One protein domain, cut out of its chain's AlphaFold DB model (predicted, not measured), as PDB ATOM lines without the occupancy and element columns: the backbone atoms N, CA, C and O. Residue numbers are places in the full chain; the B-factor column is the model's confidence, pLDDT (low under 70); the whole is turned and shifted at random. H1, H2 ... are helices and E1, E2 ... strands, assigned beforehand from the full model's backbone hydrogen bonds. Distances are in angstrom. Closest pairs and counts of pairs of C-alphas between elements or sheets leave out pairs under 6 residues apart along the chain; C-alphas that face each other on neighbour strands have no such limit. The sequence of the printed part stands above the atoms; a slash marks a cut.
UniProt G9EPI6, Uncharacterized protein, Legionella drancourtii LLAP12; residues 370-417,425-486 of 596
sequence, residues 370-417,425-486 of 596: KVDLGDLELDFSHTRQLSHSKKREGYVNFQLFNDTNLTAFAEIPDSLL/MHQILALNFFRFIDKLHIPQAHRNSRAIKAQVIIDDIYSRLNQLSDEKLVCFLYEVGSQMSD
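This is residues 370 to 417 and 425 to 486 of the 596 residues of an uncharacterized protein of Legionella drancourtii LLAP12 (UniProt G9EPI6). Three helices, H2, H3 and H4, make a loosely joined triangle, and two small strand hairpins, E1 with E2 and E3 with E4, stand side by side over one side of it. E1 packs on H4 and E4 on the last part of H2, while residues 387 to 392 stick out from the body. The printed part has 110 residues, with four named strands followed by four named helices, H1 being very short; its class is mixed, helices and strands. Each hairpin is an antiparallel sheet of two strands, in the orders E1 - E2 and E3 - E4. The whole is compact, with a radius of gyration of the C-alphas of 14.5 A, and flat, spanning 42 by 34 by 18 A.

Start at E1, residues 370 to 373, and E2, residues 376 to 380: this hairpin is antiparallel at 152 degrees, with N 378 and O 371 within hydrogen-bond range at 2.8 A. Next look at the hairpin of E3, residues 395 to 400, and E4, residues 408 to 413, antiparallel at 159 degrees, with N 396 and O 412 at 3.0 A. The closest C-alphas of E2 and E3 are those of Phe 380 and Gln 399, 5.3 A apart. H1, residues 414 to 417, is close to but not clearly touching H2, residues 425 to 437; their closest C-alphas, Leu 417 and Asn 432, are 6.9 A apart. The closest C-alphas of E4 and H2 are those of Ala 410 and Phe 436, 5.4 A apart. H3, residues 454 to 467, is close to but not clearly touching H2, at a steep tilt of 44 degrees, opposite ways; C-alphas 437 and 458 are their closest, 6.2 A. H4, residues 470 to 484, touches H2 about perpendicular, at 85 degrees, closest at the C-alphas of Ala 430 and Gly 481, 4.2 A. The closest C-alphas of E1 and H4 are Val 371 and Val 480, 6.4 A. Every O i to N i+4 pair is within hydrogen-bond range in H3 and H4, and 5 of 9 are in H2; H1 is too short for such a pair.

Find C-alpha 370 at (9.320, -51.913, -20.277), where E1 begins; it is 9.9 A long and E2 12.7 A. E3 measures 16.3 A and E4 17.1 A, H1 5.4 A, H2 19.4 A and H3 20.7 A. H4 runs 20.8 A to C-alpha 484 at (16.370, -44.781, -22.266).

The farthest C-alphas, Lys 390 and Ser 469, are 44.8 A apart. Residues 418 to 424 are not printed, and C-alphas 417 and 425 are 10.3 A apart across the cut. The links E2 to E3 and H2 to H3 are long. Mean pLDDT of the printed part is 70.0; 51 residues are under 70, among them 379 to 411 and 442 to 453.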
ATOM      1  N   LYS A 370      10.765 -52.001 -20.477       73.94
ATOM      2  CA  LYS A 370       9.320 -51.913 -20.277       73.94
ATOM      3  C   LYS A 370       8.994 -50.653 -19.503       73.94
ATOM      4  O   LYS A 370       9.758 -50.293 -18.605       73.94
ATOM      5  N   VAL A 371       7.899 -50.002 -19.875       79.50
ATOM      6  CA  VAL A 371       7.306 -48.885 -19.136       79.50
ATOM      7  C   VAL A 371       5.792 -49.031 -19.197       79.50
ATOM      8  O   VAL A 371       5.235 -49.188 -20.283       79.50
ATOM      9  N   ASP A 372       5.125 -48.928 -18.054       83.12
ATOM     10  CA  ASP A 372       3.672 -49.066 -17.981       83.12
ATOM     11  C   ASP A 372       2.952 -47.728 -18.214       83.12
ATOM     12  O   ASP A 372       3.287 -46.688 -17.640       83.12
ATOM     13  N   LEU A 373       1.896 -47.758 -19.029       82.75
ATOM     14  CA  LEU A 373       0.967 -46.652 -19.260       82.75
ATOM     15  C   LEU A 373      -0.472 -47.115 -18.986       82.75
ATOM     16  O   LEU A 373      -1.280 -47.340 -19.891       82.75
ATOM     17  N   GLY A 374      -0.802 -47.248 -17.700       78.94
ATOM     18  CA  GLY A 374      -2.080 -47.812 -17.267       78.94
ATOM     19  C   GLY A 374      -2.098 -49.327 -17.464       78.94
ATOM     20  O   GLY A 374      -1.283 -50.024 -16.877       78.94
ATOM     21  N   ASP A 375      -3.034 -49.825 -18.268       73.19
ATOM     22  CA  ASP A 375      -3.128 -51.218 -18.732       73.19
ATOM     23  C   ASP A 375      -2.291 -51.500 -19.993       73.19
ATOM     24  O   ASP A 375      -2.234 -52.639 -20.442       73.19
ATOM     25  N   LEU A 376      -1.657 -50.477 -20.577       74.06
ATOM     26  CA  LEU A 376      -0.807 -50.625 -21.756       74.06
ATOM     27  C   LEU A 376       0.665 -50.741 -21.340       74.06
ATOM     28  O   LEU A 376       1.245 -49.768 -20.863       74.06
ATOM     29  N   GLU A 377       1.277 -51.898 -21.576       73.50
ATOM     30  CA  GLU A 377       2.723 -52.093 -21.418       73.50
ATOM     31  C   GLU A 377       3.444 -51.603 -22.687       73.50
ATOM     32  O   GLU A 377       3.148 -52.041 -23.802       73.50
ATOM     33  N   LEU A 378       4.365 -50.648 -22.542       74.19
ATOM     34  CA  LEU A 378       5.182 -50.139 -23.641       74.19
ATOM     35  C   LEU A 378       6.534 -50.848 -23.629       74.19
ATOM     36  O   LEU A 378       7.503 -50.382 -23.022       74.19
ATOM     37  N   ASP A 379       6.602 -51.970 -24.334       68.19
ATOM     38  CA  ASP A 379       7.863 -52.664 -24.563       68.19
ATOM     39  C   ASP A 379       8.690 -51.949 -25.630       68.19
ATOM     40  O   ASP A 379       8.176 -51.529 -26.670       68.19
ATOM     41  N   PHE A 380       9.997 -51.847 -25.400       60.56
ATOM     42  CA  PHE A 380      10.947 -51.417 -26.411       60.56
ATOM     43  C   PHE A 380      12.323 -52.041 -26.227       60.56
ATOM     44  O   PHE A 380      12.762 -52.383 -25.133       60.56
ATOM     45  N   SER A 381      13.039 -52.190 -27.337       54.56
ATOM     46  CA  SER A 381      14.436 -52.614 -27.326       54.56
ATOM     47  C   SER A 381      15.275 -51.600 -28.076       54.56
ATOM     48  O   SER A 381      14.900 -51.186 -29.175       54.56
ATOM     49  N   HIS A 382      16.446 -51.276 -27.545       50.31
ATOM     50  CA  HIS A 382      17.446 -50.552 -28.308       50.31
ATOM     51  C   HIS A 382      18.071 -51.512 -29.335       50.31
ATOM     52  O   HIS A 382      18.806 -52.431 -28.994       50.31
ATOM     53  N   THR A 383      17.733 -51.322 -30.615       46.16
ATOM     54  CA  THR A 383      18.398 -51.924 -31.789       46.16
ATOM     55  C   THR A 383      18.566 -53.453 -31.797       46.16
ATOM     56  O   THR A 383      19.649 -53.975 -31.553       46.16
ATOM     57  N   ARG A 384      17.571 -54.198 -32.303       36.31
ATOM     58  CA  ARG A 384      17.905 -55.427 -33.046       36.31
ATOM     59  C   ARG A 384      18.460 -54.999 -34.404       36.31
ATOM     60  O   ARG A 384      17.762 -54.329 -35.170       36.31
ATOM     61  N   GLN A 385      19.700 -55.373 -34.725       40.22
ATOM     62  CA  GLN A 385      20.154 -55.347 -36.114       40.22
ATOM     63  C   GLN A 385      19.217 -56.301 -36.869       40.22
ATOM     64  O   GLN A 385      19.252 -57.512 -36.646       40.22
ATOM     65  N   LEU A 386      18.312 -55.776 -37.703       36.38
ATOM     66  CA  LEU A 386      17.563 -56.628 -38.622       36.38
ATOM     67  C   LEU A 386      18.623 -57.322 -39.477       36.38
ATOM     68  O   LEU A 386      19.343 -56.656 -40.223       36.38
ATOM     69  N   SER A 387      18.737 -58.641 -39.338       34.88
ATOM     70  CA  SER A 387      19.801 -59.509 -39.868       34.88
ATOM     71  C   SER A 387      19.971 -59.474 -41.399       34.88
ATOM     72  O   SER A 387      20.728 -60.260 -41.970       34.88
ATOM     73  N   HIS A 388      19.288 -58.564 -42.098       35.34
ATOM     74  CA  HIS A 388      19.195 -58.502 -43.550       35.34
ATOM     75  C   HIS A 388      19.527 -57.135 -44.178       35.34
ATOM     76  O   HIS A 388      19.581 -57.060 -45.406       35.34
ATOM     77  N   SER A 389      19.823 -56.062 -43.425       39.97
ATOM     78  CA  SER A 389      20.205 -54.773 -44.040       39.97
ATOM     79  C   SER A 389      21.693 -54.446 -43.874       39.97
ATOM     80  O   SER A 389      22.100 -53.811 -42.906       39.97
ATOM     81  N   LYS A 390      22.507 -54.796 -44.875       40.91
ATOM     82  CA  LYS A 390      23.960 -54.516 -44.941       40.91
ATOM     83  C   LYS A 390      24.355 -53.016 -44.997       40.91
ATOM     84  O   LYS A 390      25.496 -52.722 -45.323       40.91
ATOM     85  N   LYS A 391      23.438 -52.059 -44.774       44.53
ATOM     86  CA  LYS A 391      23.663 -50.616 -45.043       44.53
ATOM     87  C   LYS A 391      22.968 -49.609 -44.102       44.53
ATOM     88  O   LYS A 391      22.858 -48.444 -44.468       44.53
ATOM     89  N   ARG A 392      22.470 -49.998 -42.924       49.66
ATOM     90  CA  ARG A 392      21.794 -49.051 -42.005       49.66
ATOM     91  C   ARG A 392      22.536 -48.913 -40.677       49.66
ATOM     92  O   ARG A 392      22.035 -49.311 -39.635       49.66
ATOM     93  N   GLU A 393      23.750 -48.373 -40.728       50.81
ATOM     94  CA  GLU A 393      24.464 -47.914 -39.532       50.81
ATOM     95  C   GLU A 393      23.856 -46.571 -39.082       50.81
ATOM     96  O   GLU A 393      23.671 -45.671 -39.899       50.81
ATOM     97  N   GLY A 394      23.501 -46.437 -37.800       50.59
ATOM     98  CA  GLY A 394      23.112 -45.153 -37.203       50.59
ATOM     99  C   GLY A 394      21.615 -44.843 -37.069       50.59
ATOM    100  O   GLY A 394      21.258 -43.668 -37.007       50.59
ATOM    101  N   TYR A 395      20.738 -45.850 -37.016       52.88
ATOM    102  CA  TYR A 395      19.319 -45.659 -36.685       52.88
ATOM    103  C   TYR A 395      18.913 -46.506 -35.477       52.88
ATOM    104  O   TYR A 395      19.339 -47.655 -35.361       52.88
ATOM    105  N   VAL A 396      18.066 -45.956 -34.604       52.62
ATOM    106  CA  VAL A 396      17.429 -46.705 -33.510       52.62
ATOM    107  C   VAL A 396      16.039 -47.147 -33.953       52.62
ATOM    108  O   VAL A 396      15.287 -46.323 -34.470       52.62
ATOM    109  N   ASN A 397      15.725 -48.430 -33.746       53.56
ATOM    110  CA  ASN A 397      14.420 -49.035 -34.015       53.56
ATOM    111  C   ASN A 397      13.650 -49.200 -32.704       53.56
ATOM    112  O   ASN A 397      14.112 -49.923 -31.827       53.56
ATOM    113  N   PHE A 398      12.482 -48.573 -32.592       54.09
ATOM    114  CA  PHE A 398      11.501 -48.883 -31.547       54.09
ATOM    115  C   PHE A 398      10.638 -50.066 -31.997       54.09
ATOM    116  O   PHE A 398      10.366 -50.166 -33.187       54.09
ATOM    117  N   GLN A 399      10.218 -50.955 -31.102       57.06
ATOM    118  CA  GLN A 399       9.230 -51.992 -31.412       57.06
ATOM    119  C   GLN A 399       8.250 -52.055 -30.254       57.06
ATOM    120  O   GLN A 399       8.599 -52.606 -29.221       57.06
ATOM    121  N   LEU A 400       7.054 -51.497 -30.447       57.38
ATOM    122  CA  LEU A 400       5.974 -51.621 -29.473       57.38
ATOM    123  C   LEU A 400       5.397 -53.035 -29.545       57.38
ATOM    124  O   LEU A 400       5.079 -53.469 -30.653       57.38
ATOM    125  N   PHE A 401       5.229 -53.711 -28.409       56.28
ATOM    126  CA  PHE A 401       4.355 -54.879 -28.281       56.28
ATOM    127  C   PHE A 401       3.120 -54.469 -27.481       56.28
ATOM    128  O   PHE A 401       3.226 -53.791 -26.474       56.28
ATOM    129  N   ASN A 402       1.946 -54.854 -27.964       54.41
ATOM    130  CA  ASN A 402       0.695 -54.810 -27.208       54.41
ATOM    131  C   ASN A 402       0.151 -56.250 -27.187       54.41
ATOM    132  O   ASN A 402       0.549 -57.051 -28.044       54.41
ATOM    133  N   ASP A 403      -0.790 -56.562 -26.298       53.06
ATOM    134  CA  ASP A 403      -1.517 -57.837 -26.162       53.06
ATOM    135  C   ASP A 403      -2.009 -58.419 -27.504       53.06
ATOM    136  O   ASP A 403      -2.267 -59.614 -27.647       53.06
ATOM    137  N   THR A 404      -2.105 -57.579 -28.539       53.53
ATOM    138  CA  THR A 404      -2.485 -57.931 -29.907       53.53
ATOM    139  C   THR A 404      -1.330 -58.350 -30.840       53.53
ATOM    140  O   THR A 404      -1.562 -58.444 -32.047       53.53
ATOM    141  N   ASN A 405      -0.097 -58.579 -30.358       53.19
ATOM    142  CA  ASN A 405       1.104 -58.914 -31.163       53.19
ATOM    143  C   ASN A 405       1.450 -57.892 -32.268       53.19
ATOM    144  O   ASN A 405       2.127 -58.212 -33.251       53.19
ATOM    145  N   LEU A 406       0.968 -56.655 -32.148       58.50
ATOM    146  CA  LEU A 406       1.219 -55.632 -33.154       58.50
ATOM    147  C   LEU A 406       2.605 -55.041 -32.937       58.50
ATOM    148  O   LEU A 406       2.951 -54.705 -31.818       58.50
ATOM    149  N   THR A 407       3.371 -54.919 -34.016       59.12
ATOM    150  CA  THR A 407       4.741 -54.413 -34.017       59.12
ATOM    151  C   THR A 407       4.802 -53.126 -34.844       59.12
ATOM    152  O   THR A 407       4.572 -53.147 -36.057       59.12
ATOM    153  N   ALA A 408       5.094 -52.001 -34.191       62.81
ATOM    154  CA  ALA A 408       5.289 -50.700 -34.834       62.81
ATOM    155  C   ALA A 408       6.749 -50.255 -34.698       62.81
ATOM    156  O   ALA A 408       7.321 -50.383 -33.619       62.81
ATOM    157  N   PHE A 409       7.326 -49.720 -35.777       66.81
ATOM    158  CA  PHE A 409       8.721 -49.298 -35.848       66.81
ATOM    159  C   PHE A 409       8.872 -47.795 -35.999       66.81
ATOM    160  O   PHE A 409       8.078 -47.156 -36.672       66.81
ATOM    161  N   ALA A 410       9.936 -47.227 -35.453       69.00
ATOM    162  CA  ALA A 410      10.363 -45.866 -35.752       69.00
ATOM    163  C   ALA A 410      11.856 -45.881 -36.057       69.00
ATOM    164  O   ALA A 410      12.600 -46.523 -35.330       69.00
ATOM    165  N   GLU A 411      12.273 -45.187 -37.118       68.50
ATOM    166  CA  GLU A 411      13.686 -45.010 -37.467       68.50
ATOM    167  C   GLU A 411      14.098 -43.567 -37.175       68.50
ATOM    168  O   GLU A 411      13.638 -42.625 -37.837       68.50
ATOM    169  N   ILE A 412      14.995 -43.383 -36.206       70.44
ATOM    170  CA  ILE A 412      15.600 -42.077 -35.931       70.44
ATOM    171  C   ILE A 412      17.126 -42.149 -35.952       70.44
ATOM    172  O   ILE A 412      17.678 -43.135 -35.462       70.44
ATOM    173  N   PRO A 413      17.811 -41.128 -36.504       71.75
ATOM    174  CA  PRO A 413      19.256 -40.994 -36.376       71.75
ATOM    175  C   PRO A 413      19.686 -41.042 -34.909       71.75
ATOM    176  O   PRO A 413      19.145 -40.292 -34.099       71.75
ATOM    177  N   ASP A 414      20.675 -41.870 -34.576       66.38
ATOM    178  CA  ASP A 414      21.233 -41.917 -33.214       66.38
ATOM    179  C   ASP A 414      21.807 -40.560 -32.763       66.38
ATOM    180  O   ASP A 414      21.718 -40.208 -31.590       66.38
ATOM    181  N   SER A 415      22.286 -39.737 -33.699       68.50
ATOM    182  CA  SER A 415      22.714 -38.356 -33.444       68.50
ATOM    183  C   SER A 415      21.640 -37.458 -32.831       68.50
ATOM    184  O   SER A 415      22.006 -36.564 -32.075       68.50
ATOM    185  N   LEU A 416      20.343 -37.701 -33.080       71.94
ATOM    186  CA  LEU A 416      19.243 -36.957 -32.440       71.94
ATOM    187  C   LEU A 416      19.087 -37.268 -30.953       71.94
ATOM    188  O   LEU A 416      18.319 -36.608 -30.255       71.94
ATOM    189  N   LEU A 417      19.792 -38.285 -30.483       65.25
ATOM    190  CA  LEU A 417      19.769 -38.706 -29.104       65.25
ATOM    191  C   LEU A 417      21.060 -38.300 -28.361       65.25
ATOM    192  O   LEU A 417      21.133 -38.388 -27.141       65.25
ATOM    193  N   MET A 425      19.318 -31.674 -20.078       75.81
ATOM    194  CA  MET A 425      19.528 -33.055 -20.472       75.81
ATOM    195  C   MET A 425      18.504 -34.057 -19.983       75.81
ATOM    196  O   MET A 425      18.080 -34.908 -20.753       75.81
ATOM    197  N   HIS A 426      18.090 -33.962 -18.720       79.69
ATOM    198  CA  HIS A 426      17.059 -34.853 -18.194       79.69
ATOM    199  C   HIS A 426      15.752 -34.684 -18.981       79.69
ATOM    200  O   HIS A 426      15.097 -35.671 -19.296       79.69
ATOM    201  N   GLN A 427      15.436 -33.445 -19.381       85.75
ATOM    202  CA  GLN A 427      14.288 -33.134 -20.233       85.75
ATOM    203  C   GLN A 427      14.490 -33.698 -21.639       85.75
ATOM    204  O   GLN A 427      13.595 -34.345 -22.168       85.75
ATOM    205  N   ILE A 428      15.667 -33.481 -22.236       81.25
ATOM    206  CA  ILE A 428      16.016 -33.979 -23.573       81.25
ATOM    207  C   ILE A 428      15.884 -35.505 -23.625       81.25
ATOM    208  O   ILE A 428      15.236 -36.028 -24.526       81.25
ATOM    209  N   LEU A 429      16.445 -36.217 -22.647       78.06
ATOM    210  CA  LEU A 429      16.418 -37.677 -22.586       78.06
ATOM    211  C   LEU A 429      15.002 -38.221 -22.378       78.06
ATOM    212  O   LEU A 429      14.589 -39.094 -23.136       78.06
ATOM    213  N   ALA A 430      14.245 -37.673 -21.423       84.81
ATOM    214  CA  ALA A 430      12.871 -38.104 -21.170       84.81
ATOM    215  C   ALA A 430      11.939 -37.817 -22.363       84.81
ATOM    216  O   ALA A 430      11.097 -38.639 -22.716       84.81
ATOM    217  N   LEU A 431      12.102 -36.664 -23.023       88.38
ATOM    218  CA  LEU A 431      11.233 -36.252 -24.129       88.38
ATOM    219  C   LEU A 431      11.630 -36.864 -25.479       88.38
ATOM    220  O   LEU A 431      10.800 -36.939 -26.387       88.38
ATOM    221  N   ASN A 432      12.866 -37.347 -25.633       81.38
ATOM    222  CA  ASN A 432      13.304 -38.005 -26.865       81.38
ATOM    223  C   ASN A 432      12.528 -39.297 -27.163       81.38
ATOM    224  O   ASN A 432      12.446 -39.685 -28.327       81.38
ATOM    225  N   PHE A 433      11.896 -39.914 -26.161       81.38
ATOM    226  CA  PHE A 433      10.949 -41.017 -26.348       81.38
ATOM    227  C   PHE A 433       9.847 -40.687 -27.359       81.38
ATOM    228  O   PHE A 433       9.543 -41.478 -28.252       81.38
ATOM    229  N   PHE A 434       9.299 -39.472 -27.299       87.19
ATOM    230  CA  PHE A 434       8.202 -39.063 -28.175       87.19
ATOM    231  C   PHE A 434       8.638 -38.892 -29.632       87.19
ATOM    232  O   PHE A 434       7.819 -39.063 -30.529       87.19
ATOM    233  N   ARG A 435       9.939 -38.690 -29.907       83.69
ATOM    234  CA  ARG A 435      10.463 -38.733 -31.286       83.69
ATOM    235  C   ARG A 435      10.255 -40.101 -31.931       83.69
ATOM    236  O   ARG A 435      10.154 -40.174 -33.155       83.69
ATOM    237  N   PHE A 436      10.250 -41.170 -31.131       78.12
ATOM    238  CA  PHE A 436       9.938 -42.514 -31.603       78.12
ATOM    239  C   PHE A 436       8.439 -42.675 -31.822       78.12
ATOM    240  O   PHE A 436       8.058 -43.100 -32.909       78.12
ATOM    241  N   ILE A 437       7.610 -42.278 -30.847       82.56
ATOM    242  CA  ILE A 437       6.141 -42.335 -30.955       82.56
ATOM    243  C   ILE A 437       5.666 -41.617 -32.224       82.56
ATOM    244  O   ILE A 437       5.002 -42.221 -33.065       82.56
ATOM    245  N   ASP A 438       6.102 -40.375 -32.431       86.38
ATOM    246  CA  ASP A 438       5.668 -39.533 -33.554       86.38
ATOM    247  C   ASP A 438       6.146 -40.043 -34.926       86.38
ATOM    248  O   ASP A 438       5.690 -39.582 -35.973       86.38
ATOM    249  N   LYS A 439       7.067 -41.013 -34.947       81.25
ATOM    250  CA  LYS A 439       7.613 -41.633 -36.165       81.25
ATOM    251  C   LYS A 439       7.242 -43.108 -36.320       81.25
ATOM    252  O   LYS A 439       7.811 -43.783 -37.190       81.25
ATOM    253  N   LEU A 440       6.307 -43.614 -35.511       78.44
ATOM    254  CA  LEU A 440       5.848 -44.995 -35.609       78.44
ATOM    255  C   LEU A 440       5.237 -45.285 -36.990       78.44
ATOM    256  O   LEU A 440       4.428 -44.532 -37.529       78.44
ATOM    257  N   HIS A 441       5.606 -46.428 -37.558       74.12
ATOM    258  CA  HIS A 441       5.062 -46.990 -38.785       74.12
ATOM    259  C   HIS A 441       4.934 -48.511 -38.651       74.12
ATOM    260  O   HIS A 441       5.747 -49.168 -38.009       74.12
ATOM    261  N   ILE A 442       3.913 -49.098 -39.274       69.06
ATOM    262  CA  ILE A 442       3.676 -50.548 -39.241       69.06
ATOM    263  C   ILE A 442       4.122 -51.133 -40.590       69.06
ATOM    264  O   ILE A 442       3.669 -50.638 -41.631       69.06
ATOM    265  N   PRO A 443       5.002 -52.153 -40.638       61.97
ATOM    266  CA  PRO A 443       5.441 -52.735 -41.899       61.97
ATOM    267  C   PRO A 443       4.281 -53.404 -42.632       61.97
ATOM    268  O   PRO A 443       3.440 -54.075 -42.038       61.97
ATOM    269  N   GLN A 444       4.282 -53.295 -43.958       56.31
ATOM    270  CA  GLN A 444       3.196 -53.765 -44.827       56.31
ATOM    271  C   GLN A 444       2.992 -55.297 -44.873       56.31
ATOM    272  O   GLN A 444       2.175 -55.762 -45.666       56.31
ATOM    273  N   ALA A 445       3.707 -56.100 -44.078       50.25
ATOM    274  CA  ALA A 445       3.640 -57.565 -44.133       50.25
ATOM    275  C   ALA A 445       2.326 -58.154 -43.568       50.25
ATOM    276  O   ALA A 445       1.944 -59.261 -43.939       50.25
ATOM    277  N   HIS A 446       1.580 -57.409 -42.744       50.66
ATOM    278  CA  HIS A 446       0.330 -57.868 -42.120       50.66
ATOM    279  C   HIS A 446      -0.924 -57.489 -42.934       50.66
ATOM    280  O   HIS A 446      -1.855 -56.881 -42.416       50.66
ATOM    281  N   ARG A 447      -0.972 -57.843 -44.229       44.91
ATOM    282  CA  ARG A 447      -2.097 -57.497 -45.132       44.91
ATOM    283  C   ARG A 447      -3.447 -58.149 -44.786       44.91
ATOM    284  O   ARG A 447      -4.453 -57.733 -45.348       44.91
ATOM    285  N   ASN A 448      -3.491 -59.116 -43.863       46.69
ATOM    286  CA  ASN A 448      -4.704 -59.900 -43.580       46.69
ATOM    287  C   ASN A 448      -5.346 -59.648 -42.201       46.69
ATOM    288  O   ASN A 448      -6.435 -60.156 -41.946       46.69
ATOM    289  N   SER A 449      -4.740 -58.844 -41.325       48.72
ATOM    290  CA  SER A 449      -5.398 -58.322 -40.118       48.72
ATOM    291  C   SER A 449      -5.823 -56.882 -40.389       48.72
ATOM    292  O   SER A 449      -5.025 -56.137 -40.954       48.72
ATOM    293  N   ARG A 450      -7.055 -56.486 -40.021       50.22
ATOM    294  CA  ARG A 450      -7.583 -55.106 -40.145       50.22
ATOM    295  C   ARG A 450      -6.453 -54.096 -39.931       50.22
ATOM    296  O   ARG A 450      -5.901 -54.046 -38.839       50.22
ATOM    297  N   ALA A 451      -6.068 -53.372 -40.981       51.62
ATOM    298  CA  ALA A 451      -4.884 -52.520 -40.973       51.62
ATOM    299  C   ALA A 451      -5.076 -51.358 -39.989       51.62
ATOM    300  O   ALA A 451      -5.569 -50.291 -40.355       51.62
ATOM    301  N   ILE A 452      -4.712 -51.578 -38.726       59.41
ATOM    302  CA  ILE A 452      -4.552 -50.511 -37.747       59.41
ATOM    303  C   ILE A 452      -3.485 -49.586 -38.330       59.41
ATOM    304  O   ILE A 452      -2.386 -50.024 -38.664       59.41
ATOM    305  N   LYS A 453      -3.834 -48.316 -38.554       69.06
ATOM    306  CA  LYS A 453      -2.865 -47.305 -38.987       69.06
ATOM    307  C   LYS A 453      -1.993 -46.964 -37.783       69.06
ATOM    308  O   LYS A 453      -2.527 -46.836 -36.688       69.06
ATOM    309  N   ALA A 454      -0.693 -46.748 -37.986       74.19
ATOM    310  CA  ALA A 454       0.211 -46.333 -36.908       74.19
ATOM    311  C   ALA A 454      -0.318 -45.110 -36.132       74.19
ATOM    312  O   ALA A 454      -0.204 -45.070 -34.914       74.19
ATOM    313  N   GLN A 455      -1.015 -44.197 -36.820       81.81
ATOM    314  CA  GLN A 455      -1.687 -43.053 -36.202       81.81
ATOM    315  C   GLN A 455      -2.662 -43.436 -35.079       81.81
ATOM    316  O   GLN A 455      -2.692 -42.768 -34.062       81.81
ATOM    317  N   VAL A 456      -3.412 -44.535 -35.216       81.94
ATOM    318  CA  VAL A 456      -4.377 -44.971 -34.189       81.94
ATOM    319  C   VAL A 456      -3.669 -45.334 -32.882       81.94
ATOM    320  O   VAL A 456      -4.195 -45.084 -31.806       81.94
ATOM    321  N   ILE A 457      -2.466 -45.904 -32.974       78.50
ATOM    322  CA  ILE A 457      -1.650 -46.267 -31.808       78.50
ATOM    323  C   ILE A 457      -1.067 -45.010 -31.167       78.50
ATOM    324  O   ILE A 457      -1.089 -44.876 -29.950       78.50
ATOM    325  N   ILE A 458      -0.571 -44.082 -31.991       85.25
ATOM    326  CA  ILE A 458      -0.062 -42.784 -31.533       85.25
ATOM    327  C   ILE A 458      -1.162 -42.028 -30.770       85.25
ATOM    328  O   ILE A 458      -0.932 -41.561 -29.656       85.25
ATOM    329  N   ASP A 459      -2.367 -41.967 -31.341       87.19
ATOM    330  CA  ASP A 459      -3.520 -41.295 -30.742       87.19
ATOM    331  C   ASP A 459      -3.946 -41.962 -29.419       87.19
ATOM    332  O   ASP A 459      -4.267 -41.260 -28.460       87.19
ATOM    333  N   ASP A 460      -3.910 -43.300 -29.332       85.88
ATOM    334  CA  ASP A 460      -4.215 -44.042 -28.098       85.88
ATOM    335  C   ASP A 460      -3.201 -43.748 -26.982       85.88
ATOM    336  O   ASP A 460      -3.590 -43.411 -25.861       85.88
ATOM    337  N   ILE A 461      -1.899 -43.774 -27.296       88.12
ATOM    338  CA  ILE A 461      -0.833 -43.439 -26.339       88.12
ATOM    339  C   ILE A 461      -1.030 -42.016 -25.800       88.12
ATOM    340  O   ILE A 461      -1.039 -41.810 -24.584       88.12
ATOM    341  N   TYR A 462      -1.241 -41.028 -26.675       93.25
ATOM    342  CA  TYR A 462      -1.440 -39.645 -26.238       93.25
ATOM    343  C   TYR A 462      -2.750 -39.436 -25.474       93.25
ATOM    344  O   TYR A 462      -2.775 -38.665 -24.513       93.25
ATOM    345  N   SER A 463      -3.822 -40.144 -25.832       91.69
ATOM    346  CA  SER A 463      -5.081 -40.127 -25.080       91.69
ATOM    347  C   SER A 463      -4.882 -40.624 -23.644       91.69
ATOM    348  O   SER A 463      -5.316 -39.969 -22.694       91.69
ATOM    349  N   ARG A 464      -4.160 -41.737 -23.470       91.38
ATOM    350  CA  ARG A 464      -3.842 -42.322 -22.157       91.38
ATOM    351  C   ARG A 464      -2.942 -41.410 -21.325       91.38
ATOM    352  O   ARG A 464      -3.215 -41.195 -20.147       91.38
ATOM    353  N   LEU A 465      -1.926 -40.802 -21.940       93.38
ATOM    354  CA  LEU A 465      -1.079 -39.805 -21.274       93.38
ATOM    355  C   LEU A 465      -1.887 -38.597 -20.796       93.38
ATOM    356  O   LEU A 465      -1.655 -38.105 -19.693       93.38
ATOM    357  N   ASN A 466      -2.873 -38.147 -21.576       94.19
ATOM    358  CA  ASN A 466      -3.708 -37.014 -21.188       94.19
ATOM    359  C   ASN A 466      -4.526 -37.273 -19.912       94.19
ATOM    360  O   ASN A 466      -4.825 -36.331 -19.177       94.19
ATOM    361  N   GLN A 467      -4.857 -38.538 -19.635       94.25
ATOM    362  CA  GLN A 467      -5.613 -38.958 -18.452       94.25
ATOM    363  C   GLN A 467      -4.758 -39.043 -17.178       94.25
ATOM    364  O   GLN A 467      -5.308 -39.124 -16.076       94.25
ATOM    365  N   LEU A 468      -3.428 -39.037 -17.293       94.50
ATOM    366  CA  LEU A 468      -2.543 -39.031 -16.133       94.50
ATOM    367  C   LEU A 468      -2.588 -37.670 -15.427       94.50
ATOM    368  O   LEU A 468      -2.703 -36.632 -16.074       94.50
ATOM    369  N   SER A 469      -2.465 -37.665 -14.094       94.94
ATOM    370  CA  SER A 469      -2.208 -36.425 -13.347       94.94
ATOM    371  C   SER A 469      -0.791 -35.919 -13.623       94.94
ATOM    372  O   SER A 469       0.063 -36.674 -14.092       94.94
ATOM    373  N   ASP A 470      -0.516 -34.655 -13.303       94.31
ATOM    374  CA  ASP A 470       0.811 -34.063 -13.511       94.31
ATOM    375  C   ASP A 470       1.911 -34.827 -12.750       94.31
ATOM    376  O   ASP A 470       2.992 -35.050 -13.292       94.31
ATOM    377  N   GLU A 471       1.635 -35.320 -11.539       95.00
ATOM    378  CA  GLU A 471       2.584 -36.133 -10.764       95.00
ATOM    379  C   GLU A 471       2.849 -37.484 -11.436       95.00
ATOM    380  O   GLU A 471       3.994 -37.929 -11.522       95.00
ATOM    381  N   LYS A 472       1.799 -38.132 -11.961       94.56
ATOM    382  CA  LYS A 472       1.940 -39.399 -12.690       94.56
ATOM    383  C   LYS A 472       2.707 -39.220 -13.999       94.56
ATOM    384  O   LYS A 472       3.463 -40.114 -14.365       94.56
ATOM    385  N   LEU A 473       2.563 -38.073 -14.667       94.75
ATOM    386  CA  LEU A 473       3.371 -37.730 -15.839       94.75
ATOM    387  C   LEU A 473       4.855 -37.600 -15.483       94.75
ATOM    388  O   LEU A 473       5.693 -38.104 -16.225       94.75
ATOM    389  N   VAL A 474       5.196 -36.980 -14.348       94.62
ATOM    390  CA  VAL A 474       6.595 -36.907 -13.886       94.62
ATOM    391  C   VAL A 474       7.159 -38.307 -13.638       94.62
ATOM    392  O   VAL A 474       8.250 -38.607 -14.125       94.62
ATOM    393  N   CYS A 475       6.420 -39.174 -12.938       92.38
ATOM    394  CA  CYS A 475       6.846 -40.554 -12.682       92.38
ATOM    395  C   CYS A 475       7.037 -41.348 -13.980       92.38
ATOM    396  O   CYS A 475       8.083 -41.967 -14.162       92.38
ATOM    397  N   PHE A 476       6.072 -41.269 -14.902       92.44
ATOM    398  CA  PHE A 476       6.155 -41.920 -16.209       92.44
ATOM    399  C   PHE A 476       7.388 -41.449 -16.994       92.44
ATOM    400  O   PHE A 476       8.163 -42.262 -17.487       92.44
ATOM    401  N   LEU A 477       7.627 -40.136 -17.069       91.38
ATOM    402  CA  LEU A 477       8.781 -39.583 -17.786       91.38
ATOM    403  C   LEU A 477      10.123 -39.920 -17.123       91.38
ATOM    404  O   LEU A 477      11.124 -40.069 -17.826       91.38
ATOM    405  N   TYR A 478      10.163 -40.042 -15.795       88.12
ATOM    406  CA  TYR A 478      11.339 -40.542 -15.087       88.12
ATOM    407  C   TYR A 478      11.630 -41.996 -15.464       88.12
ATOM    408  O   TYR A 478      12.775 -42.323 -15.765       88.12
ATOM    409  N   GLU A 479      10.607 -42.849 -15.496       84.94
ATOM    410  CA  GLU A 479      10.747 -44.259 -15.862       84.94
ATOM    411  C   GLU A 479      11.191 -44.419 -17.320       84.94
ATOM    412  O   GLU A 479      12.195 -45.080 -17.586       84.94
ATOM    413  N   VAL A 480      10.533 -43.715 -18.248       82.62
ATOM    414  CA  VAL A 480      10.941 -43.624 -19.658       82.62
ATOM    415  C   VAL A 480      12.399 -43.194 -19.773       82.62
ATOM    416  O   VAL A 480      13.202 -43.882 -20.402       82.62
ATOM    417  N   GLY A 481      12.764 -42.071 -19.149       77.62
ATOM    418  CA  GLY A 481      14.123 -41.556 -19.216       77.62
ATOM    419  C   GLY A 481      15.140 -42.534 -18.631       77.62
ATOM    420  O   GLY A 481      16.163 -42.772 -19.262       77.62
ATOM    421  N   SER A 482      14.836 -43.168 -17.494       76.12
ATOM    422  CA  SER A 482      15.708 -44.157 -16.851       76.12
ATOM    423  C   SER A 482      15.909 -45.402 -17.712       76.12
ATOM    424  O   SER A 482      16.991 -45.977 -17.682       76.12
ATOM    425  N   GLN A 483      14.895 -45.831 -18.466       73.31
ATOM    426  CA  GLN A 483      15.014 -46.967 -19.384       73.31
ATOM    427  C   GLN A 483      15.723 -46.594 -20.694       73.31
ATOM    428  O   GLN A 483      16.291 -47.465 -21.347       73.31
ATOM    429  N   MET A 484      15.698 -45.313 -21.075       69.06
ATOM    430  CA  MET A 484      16.370 -44.781 -22.266       69.06
ATOM    431  C   MET A 484      17.807 -44.308 -22.019       69.06
ATOM    432  O   MET A 484      18.520 -44.004 -22.980       69.06
ATOM    433  N   SER A 485      18.239 -44.205 -20.760       64.25
ATOM    434  CA  SER A 485      19.575 -43.742 -20.393       64.25
ATOM    435  C   SER A 485      20.253 -44.700 -19.419       64.25
ATOM    436  O   SER A 485      19.907 -44.722 -18.241       64.25
ATOM    437  N   ASP A 486      21.256 -45.439 -19.894       52.25
ATOM    438  CA  ASP A 486      22.059 -46.321 -19.038       52.25
ATOM    439  C   ASP A 486      23.309 -45.599 -18.479       52.25
ATOM    440  O   ASP A 486      23.668 -45.789 -17.314       52.25
TER     441      ASP A 486